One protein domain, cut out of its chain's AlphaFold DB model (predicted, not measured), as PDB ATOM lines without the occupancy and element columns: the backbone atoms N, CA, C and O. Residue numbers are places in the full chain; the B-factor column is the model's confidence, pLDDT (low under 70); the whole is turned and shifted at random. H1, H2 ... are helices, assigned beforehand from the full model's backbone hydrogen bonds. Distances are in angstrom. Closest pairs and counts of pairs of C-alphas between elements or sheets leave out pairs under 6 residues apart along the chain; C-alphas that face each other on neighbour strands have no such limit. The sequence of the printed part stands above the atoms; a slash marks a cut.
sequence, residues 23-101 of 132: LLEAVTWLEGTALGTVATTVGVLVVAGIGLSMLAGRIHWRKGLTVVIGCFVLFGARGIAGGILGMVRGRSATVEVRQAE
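What this domain is: This is residues 23 to 101 of the 132 residues of an uncharacterized protein of Sphingomonas sp. Cra20 (UniProt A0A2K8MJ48). This is a long helical hairpin, H1 and then H2, whose two helices meet near the turn and splay apart like a V toward their far ends, residues 23 to 38 and 77 to 101, which stand free. H2 is the longer arm, and each helix has a kink next to its free part, H1 near residue 39 and H2 near residue 77. The printed part has 79 residues with two named helices and no named strand; the class is all helix. It is extended, with a radius of gyration of the C-alphas of 19.7 A, and flat, spanning 67 by 39 by 9 A.

Where its parts are: Find C-alpha 23 at (69.866, 4.124, 83.972); from there H1 runs through residues 23 to 55, 44.8 A from first to last C-alpha, with a kink of 33 degrees near residue 39. After a tight link of 5 residues, find C-alpha 61 at (82.443, -7.837, 128.821), where H2 begins. H2, residues 61 to 101, runs 60.0 A to C-alpha 101 at (83.677, -36.284, 75.985), with a kink of 30 degrees near residue 77.

How they stand to each other: Look at Val 47 and Val 68, whose C-alphas, 6.7 A apart, are the closest of H1 and H2. The helices touch with residues 40 to 54 of H1 and 61 to 75 of H2 alone. They run opposite ways at a steep tilt of 36 degrees, only just past shallow. Of the O i to N i+4 pairs, 26 of 29 in H1 and 31 of 37 in H2 are within hydrogen-bond range.

The domain as a whole: The C-alphas farthest apart are those of Gly 57 and Glu 101, at 67.1 A. The printed part has no cut. Its mean pLDDT is 76.3; look for values under 70 at residues 52 to 60 and 90 to 101.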
ATOM      1  N   LEU A  23      70.493   4.156  82.652       82.44
ATOM      2  CA  LEU A  23      69.866   4.124  83.972       82.44
ATOM      3  C   LEU A  23      69.818   2.709  84.579       82.44
ATOM      4  O   LEU A  23      70.049   2.558  85.775       82.44
ATOM      5  N   LEU A  24      69.541   1.673  83.782       85.75
ATOM      6  CA  LEU A  24      69.523   0.286  84.254       85.75
ATOM      7  C   LEU A  24      70.944  -0.207  84.564       85.75
ATOM      8  O   LEU A  24      71.152  -0.866  85.582       85.75
ATOM      9  N   GLU A  25      71.940   0.172  83.759       86.00
ATOM     10  CA  GLU A  25      73.351  -0.078  84.096       86.00
ATOM     11  C   GLU A  25      73.768   0.637  85.388       86.00
ATOM     12  O   GLU A  25      74.378   0.031  86.270       86.00
ATOM     13  N   ALA A  26      73.383   1.905  85.555       88.88
ATOM     14  CA  ALA A  26      73.677   2.640  86.781       88.88
ATOM     15  C   ALA A  26      73.033   1.974  88.010       88.88
ATOM     16  O   ALA A  26      73.681   1.828  89.048       88.88
ATOM     17  N   VAL A  27      71.777   1.528  87.898       88.81
ATOM     18  CA  VAL A  27      71.067   0.842  88.988       88.81
ATOM     19  C   VAL A  27      71.683  -0.519  89.296       88.81
ATOM     20  O   VAL A  27      71.846  -0.834  90.470       88.81
ATOM     21  N   THR A  28      72.096  -1.304  88.300       87.56
ATOM     22  CA  THR A  28      72.739  -2.608  88.551       87.56
ATOM     23  C   THR A  28      74.114  -2.460  89.208       87.56
ATOM     24  O   THR A  28      74.468  -3.254  90.084       87.56
ATOM     25  N   TRP A  29      74.873  -1.406  88.887       86.31
ATOM     26  CA  TRP A  29      76.109  -1.076  89.605       86.31
ATOM     27  C   TRP A  29      75.846  -0.629  91.053       86.31
ATOM     28  O   TRP A  29      76.534  -1.060  91.987       86.31
ATOM     29  N   LEU A  30      74.823   0.202  91.264       85.31
ATOM     30  CA  LEU A  30      74.397   0.610  92.604       85.31
ATOM     31  C   LEU A  30      73.896  -0.578  93.427       85.31
ATOM     32  O   LEU A  30      74.207  -0.683  94.608       85.31
ATOM     33  N   GLU A  31      73.176  -1.505  92.811       85.50
ATOM     34  CA  GLU A  31      72.718  -2.731  93.453       85.50
ATOM     35  C   GLU A  31      73.907  -3.630  93.827       85.50
ATOM     36  O   GLU A  31      73.988  -4.108  94.960       85.50
ATOM     37  N   GLY A  32      74.898  -3.773  92.941       83.69
ATOM     38  CA  GLY A  32      76.136  -4.502  93.228       83.69
ATOM     39  C   GLY A  32      76.944  -3.902  94.388       83.69
ATOM     40  O   GLY A  32      77.468  -4.634  95.233       83.69
ATOM     41  N   THR A  33      77.008  -2.573  94.485       86.62
ATOM     42  CA  THR A  33      77.697  -1.889  95.594       86.62
ATOM     43  C   THR A  33      76.886  -1.924  96.895       86.62
ATOM     44  O   THR A  33      77.446  -2.208  97.959       86.62
ATOM     45  N   ALA A  34      75.567  -1.732  96.829       82.50
ATOM     46  CA  ALA A  34      74.665  -1.786  97.978       82.50
ATOM     47  C   ALA A  34      74.590  -3.189  98.604       82.50
ATOM     48  O   ALA A  34      74.612  -3.332  99.829       82.50
ATOM     49  N   LEU A  35      74.542  -4.236  97.779       78.44
ATOM     50  CA  LEU A  35      74.472  -5.620  98.253       78.44
ATOM     51  C   LEU A  35      75.841  -6.175  98.675       78.44
ATOM     52  O   LEU A  35      75.900  -7.050  99.538       78.44
ATOM     53  N   GLY A  36      76.939  -5.680  98.093       78.69
ATOM     54  CA  GLY A  36      78.292  -6.174  98.355       78.69
ATOM     55  C   GLY A  36      79.029  -5.416  99.463       78.69
ATOM     56  O   GLY A  36      79.178  -5.890 100.595       78.69
ATOM     57  N   THR A  37      79.550  -4.235  99.132       81.62
ATOM     58  CA  THR A  37      80.438  -3.472 100.022       81.62
ATOM     59  C   THR A  37      79.675  -2.808 101.159       81.62
ATOM     60  O   THR A  37      80.133  -2.864 102.303       81.62
ATOM     61  N   VAL A  38      78.490  -2.256 100.887       84.19
ATOM     62  CA  VAL A  38      77.676  -1.574 101.909       84.19
ATOM     63  C   VAL A  38      77.174  -2.552 102.974       84.19
ATOM     64  O   VAL A  38      77.228  -2.248 104.165       84.19
ATOM     65  N   ALA A  39      76.769  -3.763 102.586       78.12
ATOM     66  CA  ALA A  39      76.375  -4.796 103.544       78.12
ATOM     67  C   ALA A  39      77.499  -5.102 104.555       78.12
ATOM     68  O   ALA A  39      77.252  -5.275 105.750       78.12
ATOM     69  N   THR A  40      78.745  -5.117 104.075       79.81
ATOM     70  CA  THR A  40      79.936  -5.412 104.881       79.81
ATOM     71  C   THR A  40      80.283  -4.275 105.827       79.81
ATOM     72  O   THR A  40      80.534  -4.508 107.012       79.81
ATOM     73  N   THR A  41      80.248  -3.036 105.341       86.62
ATOM     74  CA  THR A  41      80.544  -1.861 106.166       86.62
ATOM     75  C   THR A  41      79.492  -1.651 107.252       86.62
ATOM     76  O   THR A  41      79.864  -1.382 108.394       86.62
ATOM     77  N   VAL A  42      78.205  -1.867 106.963       82.50
ATOM     78  CA  VAL A  42      77.137  -1.824 107.980       82.50
ATOM     79  C   VAL A  42      77.366  -2.879 109.067       82.50
ATOM     80  O   VAL A  42      77.233  -2.569 110.251       82.50
ATOM     81  N   GLY A  43      77.798  -4.089 108.697       78.75
ATOM     82  CA  GLY A  43      78.192  -5.118 109.665       78.75
ATOM     83  C   GLY A  43      79.296  -4.649 110.623       78.75
ATOM     84  O   GLY A  43      79.198  -4.859 111.833       78.75
ATOM     85  N   VAL A  44      80.306  -3.938 110.112       83.25
ATOM     86  CA  VAL A  44      81.397  -3.372 110.929       83.25
ATOM     87  C   VAL A  44      80.919  -2.208 111.807       83.25
ATOM     88  O   VAL A  44      81.330  -2.107 112.964       83.25
ATOM     89  N   LEU A  45      80.019  -1.354 111.311       84.62
ATOM     90  CA  LEU A  45      79.452  -0.243 112.090       84.62
ATOM     91  C   LEU A  45      78.679  -0.733 113.320       84.62
ATOM     92  O   LEU A  45      78.783  -0.134 114.392       84.62
ATOM     93  N   VAL A  46      77.967  -1.858 113.203       80.75
ATOM     94  CA  VAL A  46      77.302  -2.502 114.347       80.75
ATOM     95  C   VAL A  46      78.331  -2.929 115.402       80.75
ATOM     96  O   VAL A  46      78.141  -2.641 116.585       80.75
ATOM     97  N   VAL A  47      79.455  -3.536 114.994       79.81
ATOM     98  CA  VAL A  47      80.559  -3.912 115.905       79.81
ATOM     99  C   VAL A  47      81.148  -2.690 116.608       79.81
ATOM    100  O   VAL A  47      81.345  -2.722 117.826       79.81
ATOM    101  N   ALA A  48      81.386  -1.600 115.875       80.56
ATOM    102  CA  ALA A  48      81.898  -0.352 116.438       80.56
ATOM    103  C   ALA A  48      80.929   0.255 117.469       80.56
ATOM    104  O   ALA A  48      81.358   0.649 118.554       80.56
ATOM    105  N   GLY A  49      79.621   0.251 117.183       75.81
ATOM    106  CA  GLY A  49      78.586   0.701 118.120       75.81
ATOM    107  C   GLY A  49      78.553  -0.116 119.419       75.81
ATOM    108  O   GLY A  49      78.374   0.437 120.504       75.81
ATOM    109  N   ILE A  50      78.808  -1.424 119.344       71.75
ATOM    110  CA  ILE A  50      78.876  -2.293 120.529       71.75
ATOM    111  C   ILE A  50      80.164  -2.054 121.322       71.75
ATOM    112  O   ILE A  50      80.112  -1.988 122.551       71.75
ATOM    113  N   GLY A  51      81.302  -1.870 120.649       72.06
ATOM    114  CA  GLY A  51      82.550  -1.446 121.291       72.06
ATOM    115  C   GLY A  51      82.389  -0.112 122.027       72.06
ATOM    116  O   GLY A  51      82.836   0.028 123.166       72.06
ATOM    117  N   LEU A  52      81.643   0.824 121.436       68.81
ATOM    118  CA  LEU A  52      81.283   2.090 122.072       68.81
ATOM    119  C   LEU A  52      80.367   1.880 123.294       68.81
ATOM    120  O   LEU A  52      80.577   2.494 124.337       68.81
ATOM    121  N   SER A  53      79.407   0.948 123.217       65.88
ATOM    122  CA  SER A  53      78.545   0.574 124.354       65.88
ATOM    123  C   SER A  53      79.298  -0.136 125.495       65.88
ATOM    124  O   SER A  53      78.904  -0.032 126.658       65.88
ATOM    125  N   MET A  54      80.404  -0.826 125.182       65.31
ATOM    126  CA  MET A  54      81.334  -1.398 126.165       65.31
ATOM    127  C   MET A  54      82.178  -0.310 126.835       65.31
ATOM    128  O   MET A  54      82.341  -0.336 128.054       65.31
ATOM    129  N   LEU A  55      82.659   0.668 126.061       67.06
ATOM    130  CA  LEU A  55      83.403   1.822 126.574       67.06
ATOM    131  C   LEU A  55      82.530   2.732 127.454       67.06
ATOM    132  O   LEU A  55      83.034   3.336 128.395       67.06
ATOM    133  N   ALA A  56      81.212   2.754 127.223       68.12
ATOM    134  CA  ALA A  56      80.233   3.455 128.059       68.12
ATOM    135  C   ALA A  56      80.132   2.923 129.514       68.12
ATOM    136  O   ALA A  56      79.328   3.419 130.303       68.12
ATOM    137  N   GLY A  57      80.941   1.927 129.901       65.75
ATOM    138  CA  GLY A  57      81.278   1.641 131.303       65.75
ATOM    139  C   GLY A  57      80.204   0.921 132.124       65.75
ATOM    140  O   GLY A  57      80.325   0.828 133.343       65.75
ATOM    141  N   ARG A  58      79.135   0.414 131.492       61.78
ATOM    142  CA  ARG A  58      77.959  -0.139 132.201       61.78
ATOM    143  C   ARG A  58      77.557  -1.560 131.773       61.78
ATOM    144  O   ARG A  58      76.599  -2.103 132.319       61.78
ATOM    145  N   ILE A  59      78.264  -2.198 130.832       60.66
ATOM    146  CA  ILE A  59      77.899  -3.522 130.285       60.66
ATOM    147  C   ILE A  59      79.017  -4.543 130.532       60.66
ATOM    148  O   ILE A  59      80.201  -4.236 130.527       60.66
ATOM    149  N   HIS A  60      78.620  -5.789 130.788       67.69
ATOM    150  CA  HIS A  60      79.506  -6.880 131.182       67.69
ATOM    151  C   HIS A  60      80.241  -7.394 129.938       67.69
ATOM    152  O   HIS A  60      79.576  -7.786 128.977       67.69
ATOM    153  N   TRP A  61      81.580  -7.434 129.954       73.12
ATOM    154  CA  TRP A  61      82.443  -7.837 128.821       73.12
ATOM    155  C   TRP A  61      81.990  -9.134 128.127       73.12
ATOM    156  O   TRP A  61      82.038  -9.260 126.905       73.12
ATOM    157  N   ARG A  62      81.404 -10.058 128.892       73.12
ATOM    158  CA  ARG A  62      80.793 -11.292 128.380       73.12
ATOM    159  C   ARG A  62      79.775 -11.055 127.253       73.12
ATOM    160  O   ARG A  62      79.777 -11.808 126.288       73.12
ATOM    161  N   LYS A  63      78.940 -10.013 127.340       73.81
ATOM    162  CA  LYS A  63      77.948  -9.679 126.299       73.81
ATOM    163  C   LYS A  63      78.598  -9.061 125.066       73.81
ATOM    164  O   LYS A  63      78.179  -9.379 123.963       73.81
ATOM    165  N   GLY A  64      79.655  -8.267 125.238       74.81
ATOM    166  CA  GLY A  64      80.448  -7.772 124.112       74.81
ATOM    167  C   GLY A  64      81.084  -8.916 123.318       74.81
ATOM    168  O   GLY A  64      80.958  -8.964 122.098       74.81
ATOM    169  N   LEU A  65      81.681  -9.894 124.012       78.94
ATOM    170  CA  LEU A  65      82.365 -11.026 123.376       78.94
ATOM    171  C   LEU A  65      81.420 -11.883 122.515       78.94
ATOM    172  O   LEU A  65      81.758 -12.220 121.382       78.94
ATOM    173  N   THR A  66      80.221 -12.202 123.018       79.69
ATOM    174  CA  THR A  66      79.232 -12.993 122.265       79.69
ATOM    175  C   THR A  66      78.812 -12.307 120.965       79.69
ATOM    176  O   THR A  66      78.640 -12.981 119.951       79.69
ATOM    177  N   VAL A  67      78.695 -10.974 120.951       76.56
ATOM    178  CA  VAL A  67      78.295 -10.255 119.734       76.56
ATOM    179  C   VAL A  67      79.448 -10.125 118.734       76.56
ATOM    180  O   VAL A  67      79.220 -10.271 117.534       76.56
ATOM    181  N   VAL A  68      80.689  -9.947 119.203       81.88
ATOM    182  CA  VAL A  68      81.882  -9.976 118.333       81.88
ATOM    183  C   VAL A  68      82.002 -11.330 117.622       81.88
ATOM    184  O   VAL A  68      82.190 -11.372 116.405       81.88
ATOM    185  N   ILE A  69      81.807 -12.433 118.353       87.00
ATOM    186  CA  ILE A  69      81.796 -13.788 117.777       87.00
ATOM    187  C   ILE A  69      80.639 -13.943 116.775       87.00
ATOM    188  O   ILE A  69      80.849 -14.451 115.674       87.00
ATOM    189  N   GLY A  70      79.437 -13.459 117.105       82.75
ATOM    190  CA  GLY A  70      78.285 -13.489 116.196       82.75
ATOM    191  C   GLY A  70      78.531 -12.739 114.880       82.75
ATOM    192  O   GLY A  70      78.223 -13.262 113.808       82.75
ATOM    193  N   CYS A  71      79.153 -11.555 114.935       78.88
ATOM    194  CA  CYS A  71      79.497 -10.789 113.735       78.88
ATOM    195  C   CYS A  71      80.558 -11.497 112.878       78.88
ATOM    196  O   CYS A  71      80.437 -11.534 111.651       78.88
ATOM    197  N   PHE A  72      81.573 -12.100 113.506       81.75
ATOM    198  CA  PHE A  72      82.587 -12.882 112.794       81.75
ATOM    199  C   PHE A  72      81.968 -14.068 112.041       81.75
ATOM    200  O   PHE A  72      82.344 -14.343 110.903       81.75
ATOM    201  N   VAL A  73      80.976 -14.740 112.628       85.06
ATOM    202  CA  VAL A  73      80.281 -15.854 111.967       85.06
ATOM    203  C   VAL A  73      79.369 -15.365 110.833       85.06
ATOM    204  O   VAL A  73      79.385 -15.944 109.749       85.06
ATOM    205  N   LEU A  74      78.610 -14.283 111.031       83.75
ATOM    206  CA  LEU A  74      77.713 -13.738 110.002       83.75
ATOM    207  C   LEU A  74      78.464 -13.249 108.758       83.75
ATOM    208  O   LEU A  74      78.007 -13.514 107.648       83.75
ATOM    209  N   PHE A  75      79.597 -12.562 108.930       79.50
ATOM    210  CA  PHE A  75      80.340 -11.957 107.819       79.50
ATOM    211  C   PHE A  75      81.599 -12.739 107.426       79.50
ATOM    212  O   PHE A  75      81.790 -13.078 106.257       79.50
ATOM    213  N   GLY A  76      82.443 -13.072 108.402       80.69
ATOM    214  CA  GLY A  76      83.718 -13.753 108.179       80.69
ATOM    215  C   GLY A  76      83.548 -15.207 107.740       80.69
ATOM    216  O   GLY A  76      84.136 -15.616 106.741       80.69
ATOM    217  N   ALA A  77      82.695 -15.986 108.416       84.12
ATOM    218  CA  ALA A  77      82.543 -17.405 108.082       84.12
ATOM    219  C   ALA A  77      81.952 -17.626 106.680       84.12
ATOM    220  O   ALA A  77      82.369 -18.552 105.987       84.12
ATOM    221  N   ARG A  78      81.039 -16.754 106.217       80.38
ATOM    222  CA  ARG A  78      80.503 -16.805 104.843       80.38
ATOM    223  C   ARG A  78      81.584 -16.544 103.791       80.38
ATOM    224  O   ARG A  78      81.624 -17.264 102.797       80.38
ATOM    225  N   GLY A  79      82.469 -15.569 104.017       80.25
ATOM    226  CA  GLY A  79      83.599 -15.294 103.122       80.25
ATOM    227  C   GLY A  79      84.583 -16.466 103.045       80.25
ATOM    228  O   GLY A  79      84.957 -16.896 101.955       80.25
ATOM    229  N   ILE A  80      84.929 -17.050 104.197       83.94
ATOM    230  CA  ILE A  80      85.819 -18.219 104.275       83.94
ATOM    231  C   ILE A  80      85.181 -19.446 103.606       83.94
ATOM    232  O   ILE A  80      85.823 -20.113 102.795       83.94
ATOM    233  N   ALA A  81      83.905 -19.723 103.888       85.00
ATOM    234  CA  ALA A  81      83.176 -20.835 103.281       85.00
ATOM    235  C   ALA A  81      83.070 -20.680 101.759       85.00
ATOM    236  O   ALA A  81      83.274 -21.656 101.042       85.00
ATOM    237  N   GLY A  82      82.810 -19.467 101.263       87.06
ATOM    238  CA  GLY A  82      82.791 -19.164  99.831       87.06
ATOM    239  C   GLY A  82      84.140 -19.415  99.153       87.06
ATOM    240  O   GLY A  82      84.177 -20.049  98.099       87.06
ATOM    241  N   GLY A  83      85.247 -19.003  99.779       83.38
ATOM    242  CA  GLY A  83      86.598 -19.261  99.270       83.38
ATOM    243  C   GLY A  83      86.940 -20.754  99.216       83.38
ATOM    244  O   GLY A  83      87.450 -21.245  98.205       83.38
ATOM    245  N   ILE A  84      86.589 -21.504 100.266       89.62
ATOM    246  CA  ILE A  84      86.783 -22.960 100.306       89.62
ATOM    247  C   ILE A  84      85.911 -23.654  99.251       89.62
ATOM    248  O   ILE A  84      86.411 -24.493  98.502       89.62
ATOM    249  N   LEU A  85      84.630 -23.285  99.132       85.75
ATOM    250  CA  LEU A  85      83.737 -23.842  98.110       85.75
ATOM    251  C   LEU A  85      84.214 -23.524  96.691       85.75
ATOM    252  O   LEU A  85      84.063 -24.365  95.810       85.75
ATOM    253  N   GLY A  86      84.792 -22.342  96.466       84.00
ATOM    254  CA  GLY A  86      85.408 -21.967  95.192       84.00
ATOM    255  C   GLY A  86      86.552 -22.907  94.809       84.00
ATOM    256  O   GLY A  86      86.570 -23.424  93.693       84.00
ATOM    257  N   MET A  87      87.445 -23.224  95.752       84.25
ATOM    258  CA  MET A  87      88.519 -24.207  95.531       84.25
ATOM    259  C   MET A  87      87.988 -25.629  95.299       84.25
ATOM    260  O   MET A  87      88.507 -26.356  94.451       84.25
ATOM    261  N   VAL A  88      86.941 -26.036  96.023       86.12
ATOM    262  CA  VAL A  88      86.322 -27.361  95.855       86.12
ATOM    263  C   VAL A  88      85.607 -27.476  94.504       86.12
ATOM    264  O   VAL A  88      85.795 -28.472  93.809       86.12
ATOM    265  N   ARG A  89      84.855 -26.451  94.080       79.75
ATOM    266  CA  ARG A  89      84.195 -26.400  92.762       79.75
ATOM    267  C   ARG A  89      85.197 -26.331  91.609       79.75
ATOM    268  O   ARG A  89      84.976 -26.977  90.590       79.75
ATOM    269  N   GLY A  90      86.325 -25.638  91.789       68.62
ATOM    270  CA  GLY A  90      87.434 -25.645  90.827       68.62
ATOM    271  C   GLY A  90      88.011 -27.048  90.572       68.62
ATOM    272  O   GLY A  90      88.426 -27.345  89.454       68.62
ATOM    273  N   ARG A  91      87.960 -27.941  91.573       65.81
ATOM    274  CA  ARG A  91      88.318 -29.370  91.445       65.81
ATOM    275  C   ARG A  91      87.250 -30.218  90.749       65.81
ATOM    276  O   ARG A  91      87.587 -31.239  90.163       65.81
ATOM    277  N   SER A  92      85.979 -29.824  90.807       59.34
ATOM    278  CA  SER A  92      84.884 -30.503  90.097       59.34
ATOM    279  C   SER A  92      84.850 -30.137  88.611       59.34
ATOM    280  O   SER A  92      84.625 -31.011  87.778       59.34
ATOM    281  N   ALA A  93      85.163 -28.881  88.271       58.94
ATOM    282  CA  ALA A  93      85.234 -28.406  86.886       58.94
ATOM    283  C   ALA A  93      86.282 -29.169  86.049       58.94
ATOM    284  O   ALA A  93      86.101 -29.385  84.856       58.94
ATOM    285  N   THR A  94      87.354 -29.652  86.685       57.06
ATOM    286  CA  THR A  94      88.369 -30.496  86.031       57.06
ATOM    287  C   THR A  94      87.868 -31.913  85.723       57.06
ATOM    288  O   THR A  94      88.395 -32.558  84.819       57.06
ATOM    289  N   VAL A  95      86.846 -32.407  86.434       55.84
ATOM    290  CA  VAL A  95      86.219 -33.718  86.178       55.84
ATOM    291  C   VAL A  95      85.149 -33.609  85.087       55.84
ATOM    292  O   VAL A  95      85.012 -34.515  84.268       55.84
ATOM    293  N   GLU A  96      84.438 -32.481  85.026       55.53
ATOM    294  CA  GLU A  96      83.360 -32.236  84.056       55.53
ATOM    295  C   GLU A  96      83.871 -32.181  82.603       55.53
ATOM    296  O   GLU A  96      83.253 -32.768  81.715       55.53
ATOM    297  N   VAL A  97      85.069 -31.619  82.373       54.19
ATOM    298  CA  VAL A  97      85.741 -31.641  81.054       54.19
ATOM    299  C   VAL A  97      86.019 -33.073  80.572       54.19
ATOM    300  O   VAL A  97      85.962 -33.336  79.377       54.19
ATOM    301  N   ARG A  98      86.246 -34.038  81.477       51.75
ATOM    302  CA  ARG A  98      86.494 -35.447  81.113       51.75
ATOM    303  C   ARG A  98      85.214 -36.252  80.860       51.75
ATOM    304  O   ARG A  98      85.277 -37.295  80.216       51.75
ATOM    305  N   GLN A  99      84.066 -35.794  81.361       51.44
ATOM    306  CA  GLN A  99      82.790 -36.507  81.234       51.44
ATOM    307  C   GLN A  99      81.932 -35.992  80.067       51.44
ATOM    308  O   GLN A  99      81.152 -36.762  79.505       51.44
ATOM    309  N   ALA A 100      82.130 -34.740  79.636       52.81
ATOM    310  CA  ALA A 100      81.510 -34.199  78.423       52.81
ATOM    311  C   ALA A 100      81.952 -34.940  77.141       52.81
ATOM    312  O   ALA A 100      81.183 -35.038  76.188       52.81
ATOM    313  N   GLU A 101      83.147 -35.537  77.136       50.97
ATOM    314  CA  GLU A 101      83.677 -36.284  75.985       50.97
ATOM    315  C   GLU A 101      83.084 -37.704  75.842       50.97
ATOM    316  O   GLU A 101      83.254 -38.348  74.811       50.97
TER     317      GLU A 101